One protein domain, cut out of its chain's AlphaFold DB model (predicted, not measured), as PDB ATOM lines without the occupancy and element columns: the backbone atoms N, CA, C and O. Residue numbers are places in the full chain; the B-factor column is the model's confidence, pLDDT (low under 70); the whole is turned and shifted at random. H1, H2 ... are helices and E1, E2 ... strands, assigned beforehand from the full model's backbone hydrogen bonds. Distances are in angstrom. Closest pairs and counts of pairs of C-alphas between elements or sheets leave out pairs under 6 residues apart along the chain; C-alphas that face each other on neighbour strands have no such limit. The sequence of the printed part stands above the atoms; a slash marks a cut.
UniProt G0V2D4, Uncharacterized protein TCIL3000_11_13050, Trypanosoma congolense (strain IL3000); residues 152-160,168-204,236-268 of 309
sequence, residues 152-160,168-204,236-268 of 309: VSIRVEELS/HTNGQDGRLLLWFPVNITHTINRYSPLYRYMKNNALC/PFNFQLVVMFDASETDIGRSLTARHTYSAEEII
ATOM      1  N   VAL A 152     145.665 140.538 149.178       56.78
ATOM      2  CA  VAL A 152     146.094 139.246 149.712       56.78
ATOM      3  C   VAL A 152     146.686 139.500 151.094       56.78
ATOM      4  O   VAL A 152     147.703 140.171 151.216       56.78
ATOM      5  N   SER A 153     146.050 138.964 152.137       56.94
ATOM      6  CA  SER A 153     146.586 139.034 153.499       56.94
ATOM      7  C   SER A 153     147.649 137.952 153.683       56.94
ATOM      8  O   SER A 153     147.326 136.773 153.839       56.94
ATOM      9  N   ILE A 154     148.912 138.368 153.630       60.00
ATOM     10  CA  ILE A 154     150.075 137.548 153.970       60.00
ATOM     11  C   ILE A 154     150.382 137.789 155.447       60.00
ATOM     12  O   ILE A 154     150.355 138.932 155.904       60.00
ATOM     13  N   ARG A 155     150.647 136.720 156.198       59.00
ATOM     14  CA  ARG A 155     151.114 136.816 157.580       59.00
ATOM     15  C   ARG A 155     152.547 136.329 157.637       59.00
ATOM     16  O   ARG A 155     152.869 135.232 157.194       59.00
ATOM     17  N   VAL A 156     153.419 137.154 158.178       59.06
ATOM     18  CA  VAL A 156     154.764 136.711 158.511       59.06
ATOM     19  C   VAL A 156     154.737 136.363 159.987       59.06
ATOM     20  O   VAL A 156     154.404 137.212 160.811       59.06
ATOM     21  N   GLU A 157     155.048 135.114 160.303       57.41
ATOM     22  CA  GLU A 157     155.277 134.684 161.676       57.41
ATOM     23  C   GLU A 157     156.788 134.667 161.892       57.41
ATOM     24  O   GLU A 157     157.487 133.731 161.504       57.41
ATOM     25  N   GLU A 158     157.302 135.763 162.439       56.81
ATOM     26  CA  GLU A 158     158.690 135.843 162.877       56.81
ATOM     27  C   GLU A 158     158.815 135.186 164.257       56.81
ATOM     28  O   GLU A 158     157.939 135.350 165.112       56.81
ATOM     29  N   LEU A 159     159.900 134.444 164.492       54.66
ATOM     30  CA  LEU A 159     160.211 133.959 165.833       54.66
ATOM     31  C   LEU A 159     160.444 135.170 166.741       54.66
ATOM     32  O   LEU A 159     161.334 135.980 166.493       54.66
ATOM     33  N   SER A 160     159.627 135.296 167.786       52.62
ATOM     34  CA  SER A 160     159.766 136.357 168.775       52.62
ATOM     35  C   SER A 160     161.042 136.124 169.574       52.62
ATOM     36  O   SER A 160     161.065 135.306 170.494       52.62
ATOM     37  N   HIS A 168     160.690 144.354 168.240       64.25
ATOM     38  CA  HIS A 168     159.962 143.360 167.456       64.25
ATOM     39  C   HIS A 168     158.970 144.017 166.478       64.25
ATOM     40  O   HIS A 168     158.189 144.903 166.854       64.25
ATOM     41  N   THR A 169     158.995 143.582 165.219       67.00
ATOM     42  CA  THR A 169     158.026 143.991 164.199       67.00
ATOM     43  C   THR A 169     156.916 142.958 164.085       67.00
ATOM     44  O   THR A 169     157.174 141.775 163.948       67.00
ATOM     45  N   ASN A 170     155.660 143.410 164.077       64.81
ATOM     46  CA  ASN A 170     154.476 142.540 164.022       64.81
ATOM     47  C   ASN A 170     154.327 141.775 162.681       64.81
ATOM     48  O   ASN A 170     153.381 141.016 162.518       64.81
ATOM     49  N   GLY A 171     155.181 142.011 161.676       66.25
ATOM     50  CA  GLY A 171     155.187 141.284 160.393       66.25
ATOM     51  C   GLY A 171     153.934 141.424 159.509       66.25
ATOM     52  O   GLY A 171     153.948 141.036 158.342       66.25
ATOM     53  N   GLN A 172     152.834 141.982 160.028       67.50
ATOM     54  CA  GLN A 172     151.532 142.046 159.353       67.50
ATOM     55  C   GLN A 172     151.472 143.049 158.201       67.50
ATOM     56  O   GLN A 172     150.593 142.948 157.351       67.50
ATOM     57  N   ASP A 173     152.392 144.009 158.163       71.25
ATOM     58  CA  ASP A 173     152.560 144.948 157.055       71.25
ATOM     59  C   ASP A 173     153.572 144.446 156.008       71.25
ATOM     60  O   ASP A 173     153.948 145.193 155.104       71.25
ATOM     61  N   GLY A 174     154.014 143.187 156.120       72.38
ATOM     62  CA  GLY A 174     154.992 142.577 155.222       72.38
ATOM     63  C   GLY A 174     156.435 143.015 155.480       72.38
ATOM     64  O   GLY A 174     157.312 142.693 154.679       72.38
ATOM     65  N   ARG A 175     156.703 143.741 156.573       81.56
ATOM     66  CA  ARG A 175     158.067 144.083 156.990       81.56
ATOM     67  C   ARG A 175     158.678 142.944 157.798       81.56
ATOM     68  O   ARG A 175     158.000 142.337 158.618       81.56
ATOM     69  N   LEU A 176     159.960 142.687 157.559       79.50
ATOM     70  CA  LEU A 176     160.720 141.592 158.157       79.50
ATOM     71  C   LEU A 176     161.945 142.141 158.890       79.50
ATOM     72  O   LEU A 176     162.645 142.993 158.334       79.50
ATOM     73  N   LEU A 177     162.251 141.600 160.069       76.44
ATOM     74  CA  LEU A 177     163.578 141.696 160.680       76.44
ATOM     75  C   LEU A 177     164.340 140.396 160.383       76.44
ATOM     76  O   LEU A 177     164.219 139.386 161.066       76.44
ATOM     77  N   LEU A 178     165.094 140.388 159.281       78.81
ATOM     78  CA  LEU A 178     165.710 139.163 158.765       78.81
ATOM     79  C   LEU A 178     167.122 138.941 159.337       78.81
ATOM     80  O   LEU A 178     168.116 139.252 158.683       78.81
ATOM     81  N   TRP A 179     167.208 138.374 160.542       78.88
ATOM     82  CA  TRP A 179     168.484 137.967 161.158       78.88
ATOM     83  C   TRP A 179     168.869 136.514 160.859       78.88
ATOM     84  O   TRP A 179     170.048 136.173 160.776       78.88
ATOM     85  N   PHE A 180     167.870 135.655 160.684       80.94
ATOM     86  CA  PHE A 180     167.999 134.226 160.409       80.94
ATOM     87  C   PHE A 180     166.837 133.778 159.497       80.94
ATOM     88  O   PHE A 180     165.937 134.575 159.221       80.94
ATOM     89  N   PRO A 181     166.847 132.541 158.966       86.62
ATOM     90  CA  PRO A 181     165.745 132.007 158.167       86.62
ATOM     91  C   PRO A 181     164.370 132.145 158.836       86.62
ATOM     92  O   PRO A 181     164.196 131.732 159.978       86.62
ATOM     93  N   VAL A 182     163.380 132.661 158.105       83.62
ATOM     94  CA  VAL A 182     161.995 132.807 158.584       83.62
ATOM     95  C   VAL A 182     161.007 132.106 157.658       83.62
ATOM     96  O   VAL A 182     161.218 132.034 156.445       83.62
ATOM     97  N   ASN A 183     159.898 131.641 158.230       84.88
ATOM     98  CA  ASN A 183     158.783 131.084 157.476       84.88
ATOM     99  C   ASN A 183     157.774 132.190 157.144       84.88
ATOM    100  O   ASN A 183     157.284 132.894 158.026       84.88
ATOM    101  N   ILE A 184     157.436 132.332 155.862       86.06
ATOM    102  CA  ILE A 184     156.408 133.274 155.403       86.06
ATOM    103  C   ILE A 184     155.107 132.502 155.177       86.06
ATOM    104  O   ILE A 184     155.050 131.611 154.326       86.06
ATOM    105  N   THR A 185     154.047 132.867 155.904       86.31
ATOM    106  CA  THR A 185     152.791 132.108 155.944       86.31
ATOM    107  C   THR A 185     151.651 132.859 155.258       86.31
ATOM    108  O   THR A 185     151.074 133.826 155.756       86.31
ATOM    109  N   HIS A 186     151.224 132.370 154.096       86.44
ATOM    110  CA  HIS A 186     150.018 132.885 153.449       86.44
ATOM    111  C   HIS A 186     148.770 132.117 153.910       86.44
ATOM    112  O   HIS A 186     148.608 130.935 153.606       86.44
ATOM    113  N   THR A 187     147.843 132.785 154.608       85.88
ATOM    114  CA  THR A 187     146.590 132.147 155.048       85.88
ATOM    115  C   THR A 187     145.578 132.087 153.903       85.88
ATOM    116  O   THR A 187     145.053 133.105 153.440       85.88
ATOM    117  N   ILE A 188     145.233 130.875 153.464       86.31
ATOM    118  CA  ILE A 188     144.234 130.666 152.411       86.31
ATOM    119  C   ILE A 188     142.818 130.787 152.999       86.31
ATOM    120  O   ILE A 188     142.229 129.822 153.474       86.31
ATOM    121  N   ASN A 189     142.252 131.992 152.942       86.31
ATOM    122  CA  ASN A 189     140.853 132.273 153.288       86.31
ATOM    123  C   ASN A 189     139.996 132.520 152.029       86.31
ATOM    124  O   ASN A 189     140.509 132.479 150.915       86.31
ATOM    125  N   ARG A 190     138.699 132.831 152.185       85.88
ATOM    126  CA  ARG A 190     137.755 133.077 151.067       85.88
ATOM    127  C   ARG A 190     138.155 134.196 150.092       85.88
ATOM    128  O   ARG A 190     137.601 134.259 148.998       85.88
ATOM    129  N   TYR A 191     139.068 135.075 150.495       84.31
ATOM    130  CA  TYR A 191     139.580 136.184 149.690       84.31
ATOM    131  C   TYR A 191     140.897 135.844 148.986       84.31
ATOM    132  O   TYR A 191     141.315 136.567 148.087       84.31
ATOM    133  N   SER A 192     141.552 134.742 149.360       84.56
ATOM    134  CA  SER A 192     142.786 134.316 148.712       84.56
ATOM    135  C   SER A 192     142.517 133.845 147.277       84.56
ATOM    136  O   SER A 192     141.597 133.049 147.057       84.56
ATOM    137  N   PRO A 193     143.366 134.216 146.300       83.75
ATOM    138  CA  PRO A 193     143.276 133.673 144.943       83.75
ATOM    139  C   PRO A 193     143.473 132.145 144.911       83.75
ATOM    140  O   PRO A 193     142.969 131.472 144.013       83.75
ATOM    141  N   LEU A 194     144.122 131.578 145.934       85.38
ATOM    142  CA  LEU A 194     144.338 130.139 146.090       85.38
ATOM    143  C   LEU A 194     143.145 129.408 146.730       85.38
ATOM    144  O   LEU A 194     143.123 128.178 146.757       85.38
ATOM    145  N   TYR A 195     142.121 130.124 147.205       84.06
ATOM    146  CA  TYR A 195     140.960 129.514 147.865       84.06
ATOM    147  C   TYR A 195     140.247 128.491 146.975       84.06
ATOM    148  O   TYR A 195     139.913 127.384 147.401       84.06
ATOM    149  N   ARG A 196     140.059 128.837 145.695       76.25
ATOM    150  CA  ARG A 196     139.427 127.945 144.711       76.25
ATOM    151  C   ARG A 196     140.326 126.761 144.349       76.25
ATOM    152  O   ARG A 196     139.813 125.665 144.142       76.25
ATOM    153  N   TYR A 197     141.645 126.967 144.326       75.88
ATOM    154  CA  TYR A 197     142.625 125.906 144.078       75.88
ATOM    155  C   TYR A 197     142.572 124.826 145.170       75.88
ATOM    156  O   TYR A 197     142.572 123.633 144.862       75.88
ATOM    157  N   MET A 198     142.446 125.222 146.439       73.06
ATOM    158  CA  MET A 198     142.291 124.276 147.550       73.06
ATOM    159  C   MET A 198     140.959 123.519 147.485       73.06
ATOM    160  O   MET A 198     140.939 122.293 147.585       73.06
ATOM    161  N   LYS A 199     139.848 124.230 147.243       69.50
ATOM    162  CA  LYS A 199     138.505 123.628 147.198       69.50
ATOM    163  C   LYS A 199     138.367 122.553 146.112       69.50
ATOM    164  O   LYS A 199     137.750 121.520 146.349       69.50
ATOM    165  N   ASN A 200     138.939 122.790 144.935       65.88
ATOM    166  CA  ASN A 200     138.774 121.898 143.786       65.88
ATOM    167  C   ASN A 200     139.689 120.666 143.850       65.88
ATOM    168  O   ASN A 200     139.297 119.600 143.391       65.88
ATOM    169  N   ASN A 201     140.862 120.769 144.484       60.34
ATOM    170  CA  ASN A 201     141.738 119.612 144.686       60.34
ATOM    171  C   ASN A 201     141.199 118.616 145.720       60.34
ATOM    172  O   ASN A 201     141.457 117.424 145.594       60.34
ATOM    173  N   ALA A 202     140.426 119.072 146.712       58.00
ATOM    174  CA  ALA A 202     139.770 118.170 147.659       58.00
ATOM    175  C   ALA A 202     138.770 117.229 146.959       58.00
ATOM    176  O   ALA A 202     138.652 116.067 147.326       58.00
ATOM    177  N   LEU A 203     138.099 117.714 145.908       51.25
ATOM    178  CA  LEU A 203     137.108 116.946 145.150       51.25
ATOM    179  C   LEU A 203     137.741 115.857 144.269       51.25
ATOM    180  O   LEU A 203     137.151 114.786 144.128       51.25
ATOM    181  N   CYS A 204     138.947 116.086 143.735       46.91
ATOM    182  CA  CYS A 204     139.652 115.126 142.877       46.91
ATOM    183  C   CYS A 204     140.104 113.848 143.610       46.91
ATOM    184  O   CYS A 204     140.259 112.816 142.966       46.91
ATOM    185  N   PRO A 236     144.016 121.329 135.866       59.38
ATOM    186  CA  PRO A 236     145.334 121.885 135.636       59.38
ATOM    187  C   PRO A 236     145.249 123.355 136.024       59.38
ATOM    188  O   PRO A 236     145.016 124.240 135.198       59.38
ATOM    189  N   PHE A 237     145.330 123.624 137.321       65.06
ATOM    190  CA  PHE A 237     145.487 124.992 137.781       65.06
ATOM    191  C   PHE A 237     146.924 125.416 137.506       65.06
ATOM    192  O   PHE A 237     147.822 125.173 138.305       65.06
ATOM    193  N   ASN A 238     147.123 126.058 136.360       80.06
ATOM    194  CA  ASN A 238     148.398 126.653 135.993       80.06
ATOM    195  C   ASN A 238     148.476 128.044 136.621       80.06
ATOM    196  O   ASN A 238     147.892 129.001 136.110       80.06
ATOM    197  N   PHE A 239     149.173 128.151 137.746       86.12
ATOM    198  CA  PHE A 239     149.522 129.431 138.347       86.12
ATOM    199  C   PHE A 239     151.003 129.457 138.714       86.12
ATOM    200  O   PHE A 239     151.675 128.426 138.761       86.12
ATOM    201  N   GLN A 240     151.495 130.664 138.958       90.81
ATOM    202  CA  GLN A 240     152.830 130.914 139.474       90.81
ATOM    203  C   GLN A 240     152.709 131.817 140.696       90.81
ATOM    204  O   GLN A 240     151.949 132.789 140.679       90.81
ATOM    205  N   LEU A 241     153.454 131.500 141.751       90.75
ATOM    206  CA  LEU A 241     153.653 132.381 142.891       90.75
ATOM    207  C   LEU A 241     154.961 133.125 142.686       90.75
ATOM    208  O   LEU A 241     156.025 132.519 142.648       90.75
ATOM    209  N   VAL A 242     154.878 134.442 142.545       93.31
ATOM    210  CA  VAL A 242     156.057 135.300 142.461       93.31
ATOM    211  C   VAL A 242     156.291 135.906 143.836       93.31
ATOM    212  O   VAL A 242     155.448 136.651 144.330       93.31
ATOM    213  N   VAL A 243     157.433 135.590 144.438       92.19
ATOM    214  CA  VAL A 243     157.882 136.162 145.708       92.19
ATOM    215  C   VAL A 243     158.915 137.238 145.408       92.19
ATOM    216  O   VAL A 243     159.871 137.012 144.662       92.19
ATOM    217  N   MET A 244     158.701 138.420 145.977       92.38
ATOM    218  CA  MET A 244     159.621 139.547 145.900       92.38
ATOM    219  C   MET A 244     160.050 139.926 147.308       92.38
ATOM    220  O   MET A 244     159.213 140.045 148.201       92.38
ATOM    221  N   PHE A 245     161.353 140.097 147.486       90.88
ATOM    222  CA  PHE A 245     161.964 140.545 148.722       90.88
ATOM    223  C   PHE A 245     162.742 141.822 148.431       90.88
ATOM    224  O   PHE A 245     163.726 141.789 147.690       90.88
ATOM    225  N   ASP A 246     162.280 142.923 149.008       91.00
ATOM    226  CA  ASP A 246     162.933 144.223 148.941       91.00
ATOM    227  C   ASP A 246     163.533 144.544 150.310       91.00
ATOM    228  O   ASP A 246     162.848 144.479 151.331       91.00
ATOM    229  N   ALA A 247     164.814 144.893 150.332       89.56
ATOM    230  CA  ALA A 247     165.547 145.217 151.546       89.56
ATOM    231  C   ALA A 247     166.440 146.439 151.348       89.56
ATOM    232  O   ALA A 247     166.862 146.755 150.236       89.56
ATOM    233  N   SER A 248     166.757 147.108 152.451       87.38
ATOM    234  CA  SER A 248     167.801 148.126 152.523       87.38
ATOM    235  C   SER A 248     168.910 147.626 153.438       87.38
ATOM    236  O   SER A 248     168.653 147.326 154.601       87.38
ATOM    237  N   GLU A 249     170.128 147.539 152.920       82.12
ATOM    238  CA  GLU A 249     171.311 147.184 153.699       82.12
ATOM    239  C   GLU A 249     171.576 148.257 154.762       82.12
ATOM    240  O   GLU A 249     171.709 149.434 154.428       82.12
ATOM    241  N   THR A 250     171.641 147.868 156.036       77.75
ATOM    242  CA  THR A 250     171.698 148.811 157.167       77.75
ATOM    243  C   THR A 250     172.968 149.666 157.165       77.75
ATOM    244  O   THR A 250     172.904 150.848 157.491       77.75
ATOM    245  N   ASP A 251     174.101 149.101 156.742       77.69
ATOM    246  CA  ASP A 251     175.405 149.775 156.822       77.69
ATOM    247  C   ASP A 251     175.652 150.745 155.659       77.69
ATOM    248  O   ASP A 251     176.285 151.787 155.823       77.69
ATOM    249  N   ILE A 252     175.158 150.402 154.466       85.44
ATOM    250  CA  ILE A 252     175.455 151.122 153.215       85.44
ATOM    251  C   ILE A 252     174.221 151.893 152.710       85.44
ATOM    252  O   ILE A 252     174.331 152.777 151.861       85.44
ATOM    253  N   GLY A 253     173.027 151.573 153.218       84.94
ATOM    254  CA  GLY A 253     171.755 152.138 152.763       84.94
ATOM    255  C   GLY A 253     171.360 151.690 151.352       84.94
ATOM    256  O   GLY A 253     170.462 152.271 150.742       84.94
ATOM    257  N   ARG A 254     172.041 150.682 150.797       91.50
ATOM    258  CA  ARG A 254     171.793 150.190 149.443       91.50
ATOM    259  C   ARG A 254     170.503 149.380 149.411       91.50
ATOM    260  O   ARG A 254     170.301 148.500 150.242       91.50
ATOM    261  N   SER A 255     169.663 149.626 148.410       92.06
ATOM    262  CA  SER A 255     168.509 148.773 148.149       92.06
ATOM    263  C   SER A 255     168.914 147.483 147.432       92.06
ATOM    264  O   SER A 255     169.698 147.483 146.474       92.06
ATOM    265  N   LEU A 256     168.357 146.375 147.904       92.19
ATOM    266  CA  LEU A 256     168.457 145.047 147.324       92.19
ATOM    267  C   LEU A 256     167.048 144.558 147.003       92.19
ATOM    268  O   LEU A 256     166.159 144.636 147.844       92.19
ATOM    269  N   THR A 257     166.880 143.996 145.811       94.81
ATOM    270  CA  THR A 257     165.663 143.284 145.429       94.81
ATOM    271  C   THR A 257     166.040 141.877 145.004       94.81
ATOM    272  O   THR A 257     166.868 141.693 144.106       94.81
ATOM    273  N   ALA A 258     165.416 140.883 145.622       94.56
ATOM    274  CA  ALA A 258     165.482 139.489 145.216       94.56
ATOM    275  C   ALA A 258     164.097 139.028 144.757       94.56
ATOM    276  O   ALA A 258     163.072 139.391 145.331       94.56
ATOM    277  N   ARG A 259     164.060 138.219 143.698       96.19
ATOM    278  CA  ARG A 259     162.822 137.675 143.142       96.19
ATOM    279  C   ARG A 259     162.958 136.176 142.958       96.19
ATOM    280  O   ARG A 259     163.926 135.713 142.361       96.19
ATOM    281  N   HIS A 260     161.946 135.445 143.398       95.62
ATOM    282  CA  HIS A 260     161.825 134.014 143.173       95.62
ATOM    283  C   HIS A 260     160.429 133.679 142.648       95.62
ATOM    284  O   HIS A 260     159.475 134.420 142.886       95.62
ATOM    285  N   THR A 261     160.304 132.613 141.862       95.12
ATOM    286  CA  THR A 261     159.018 132.197 141.288       95.12
ATOM    287  C   THR A 261     158.832 130.708 141.506       95.12
ATOM    288  O   THR A 261     159.680 129.942 141.072       95.12
ATOM    289  N   TYR A 262     157.714 130.334 142.123       93.00
ATOM    290  CA  TYR A 262     157.270 128.955 142.266       93.00
ATOM    291  C   TYR A 262     156.171 128.670 141.247       93.00
ATOM    292  O   TYR A 262     155.168 129.387 141.165       93.00
ATOM    293  N   SER A 263     156.344 127.623 140.464       90.88
ATOM    294  CA  SER A 263     155.296 127.011 139.655       90.88
ATOM    295  C   SER A 263     154.319 126.224 140.534       90.88
ATOM    296  O   SER A 263     154.632 125.840 141.658       90.88
ATOM    297  N   ALA A 264     153.117 125.957 140.019       86.06
ATOM    298  CA  ALA A 264     152.117 125.158 140.732       86.06
ATOM    299  C   ALA A 264     152.602 123.735 141.085       86.06
ATOM    300  O   ALA A 264     152.126 123.166 142.064       86.06
ATOM    301  N   GLU A 265     153.536 123.175 140.310       86.50
ATOM    302  CA  GLU A 265     154.121 121.842 140.522       86.50
ATOM    303  C   GLU A 265     155.118 121.811 141.691       86.50
ATOM    304  O   GLU A 265     155.291 120.775 142.325       86.50
ATOM    305  N   GLU A 266     155.728 122.953 142.020       89.31
ATOM    306  CA  GLU A 266     156.662 123.099 143.146       89.31
ATOM    307  C   GLU A 266     155.939 123.296 144.491       89.31
ATOM    308  O   GLU A 266     156.572 123.298 145.546       89.31
ATOM    309  N   ILE A 267     154.608 123.443 144.481       88.25
ATOM    310  CA  ILE A 267     153.806 123.596 145.699       88.25
ATOM    311  C   ILE A 267     153.492 122.226 146.295       88.25
ATOM    312  O   ILE A 267     152.598 121.504 145.844       88.25
ATOM    313  N   ILE A 268     154.203 121.898 147.368       89.38
ATOM    314  CA  ILE A 268     154.061 120.636 148.091       89.38
ATOM    315  C   ILE A 268     152.993 120.789 149.185       89.38
ATOM    316  O   ILE A 268     153.007 121.739 149.963       89.38
TER     317      ILE A 268
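What this domain is: This is residues 152 to 160, 168 to 204 and 236 to 268 of the 309 residues of the protein "Uncharacterized protein TCIL3000_11_13050" of Trypanosoma congolense (strain IL3000) (UniProt G0V2D4). A long two-stranded hairpin, E3 and E4, runs along most of a loose rod, and the short strand pair E1 and E2 lies along one side of it with a gap between the two pairs. Helix H1 lies at the end of the rod away from the hairpin's tip, and residues 249 to 254 at that tip stick out free. The printed part has 79 residues, with one named helix and four named strands in the order E1, E2, H1, E3, E4; both sheets have two antiparallel strands. The class is mixed, helices and strands, though only 36 residues are in named elements. The whole is loose, with a radius of gyration of the C-alphas of 15.5 A and spans of 51 by 24 by 20 A.

How they stand to each other: E3, residues 240 to 248, and E4, residues 255 to 263, form a hairpin, antiparallel at 166 degrees between their directions. N 243 and O 260 are within hydrogen-bond range at 2.8 A, as are N 258 and O 245 at 2.8 A. E1, residues 154 to 157, and E2, residues 183 to 186, are antiparallel at 149 degrees, with N 155 and O 185 3.0 A apart. Both E1 and E2 are apart from E3 and E4. H1, residues 195 to 204, is apart from E1 and E4; 4 of its 6 O i to N i+4 pairs are within hydrogen-bond range.

Where its parts are: E3 is 26.3 A long from C-alpha 240 at (152.830, 130.914, 139.474), and E4 26.8 A to C-alpha 263 at (155.296, 127.011, 139.655). H1 measures 15.3 A, E2 9.8 A and E1 9.7 A, from C-alpha 154 at (150.075, 137.548, 153.970).

The domain as a whole: The C-alphas farthest apart, of Leu 203 and Ile 252, are 52.0 A apart. Residues 161 to 167 and 205 to 235 are not printed; the gaps are 7.1 A and 11.4 A between C-alphas. Of the links printed whole, E2 to H1 and E3 to E4 are short. The pLDDT is under 70 in residues 152 to 160, 168 to 172, 199 to 204 and 236 to 237.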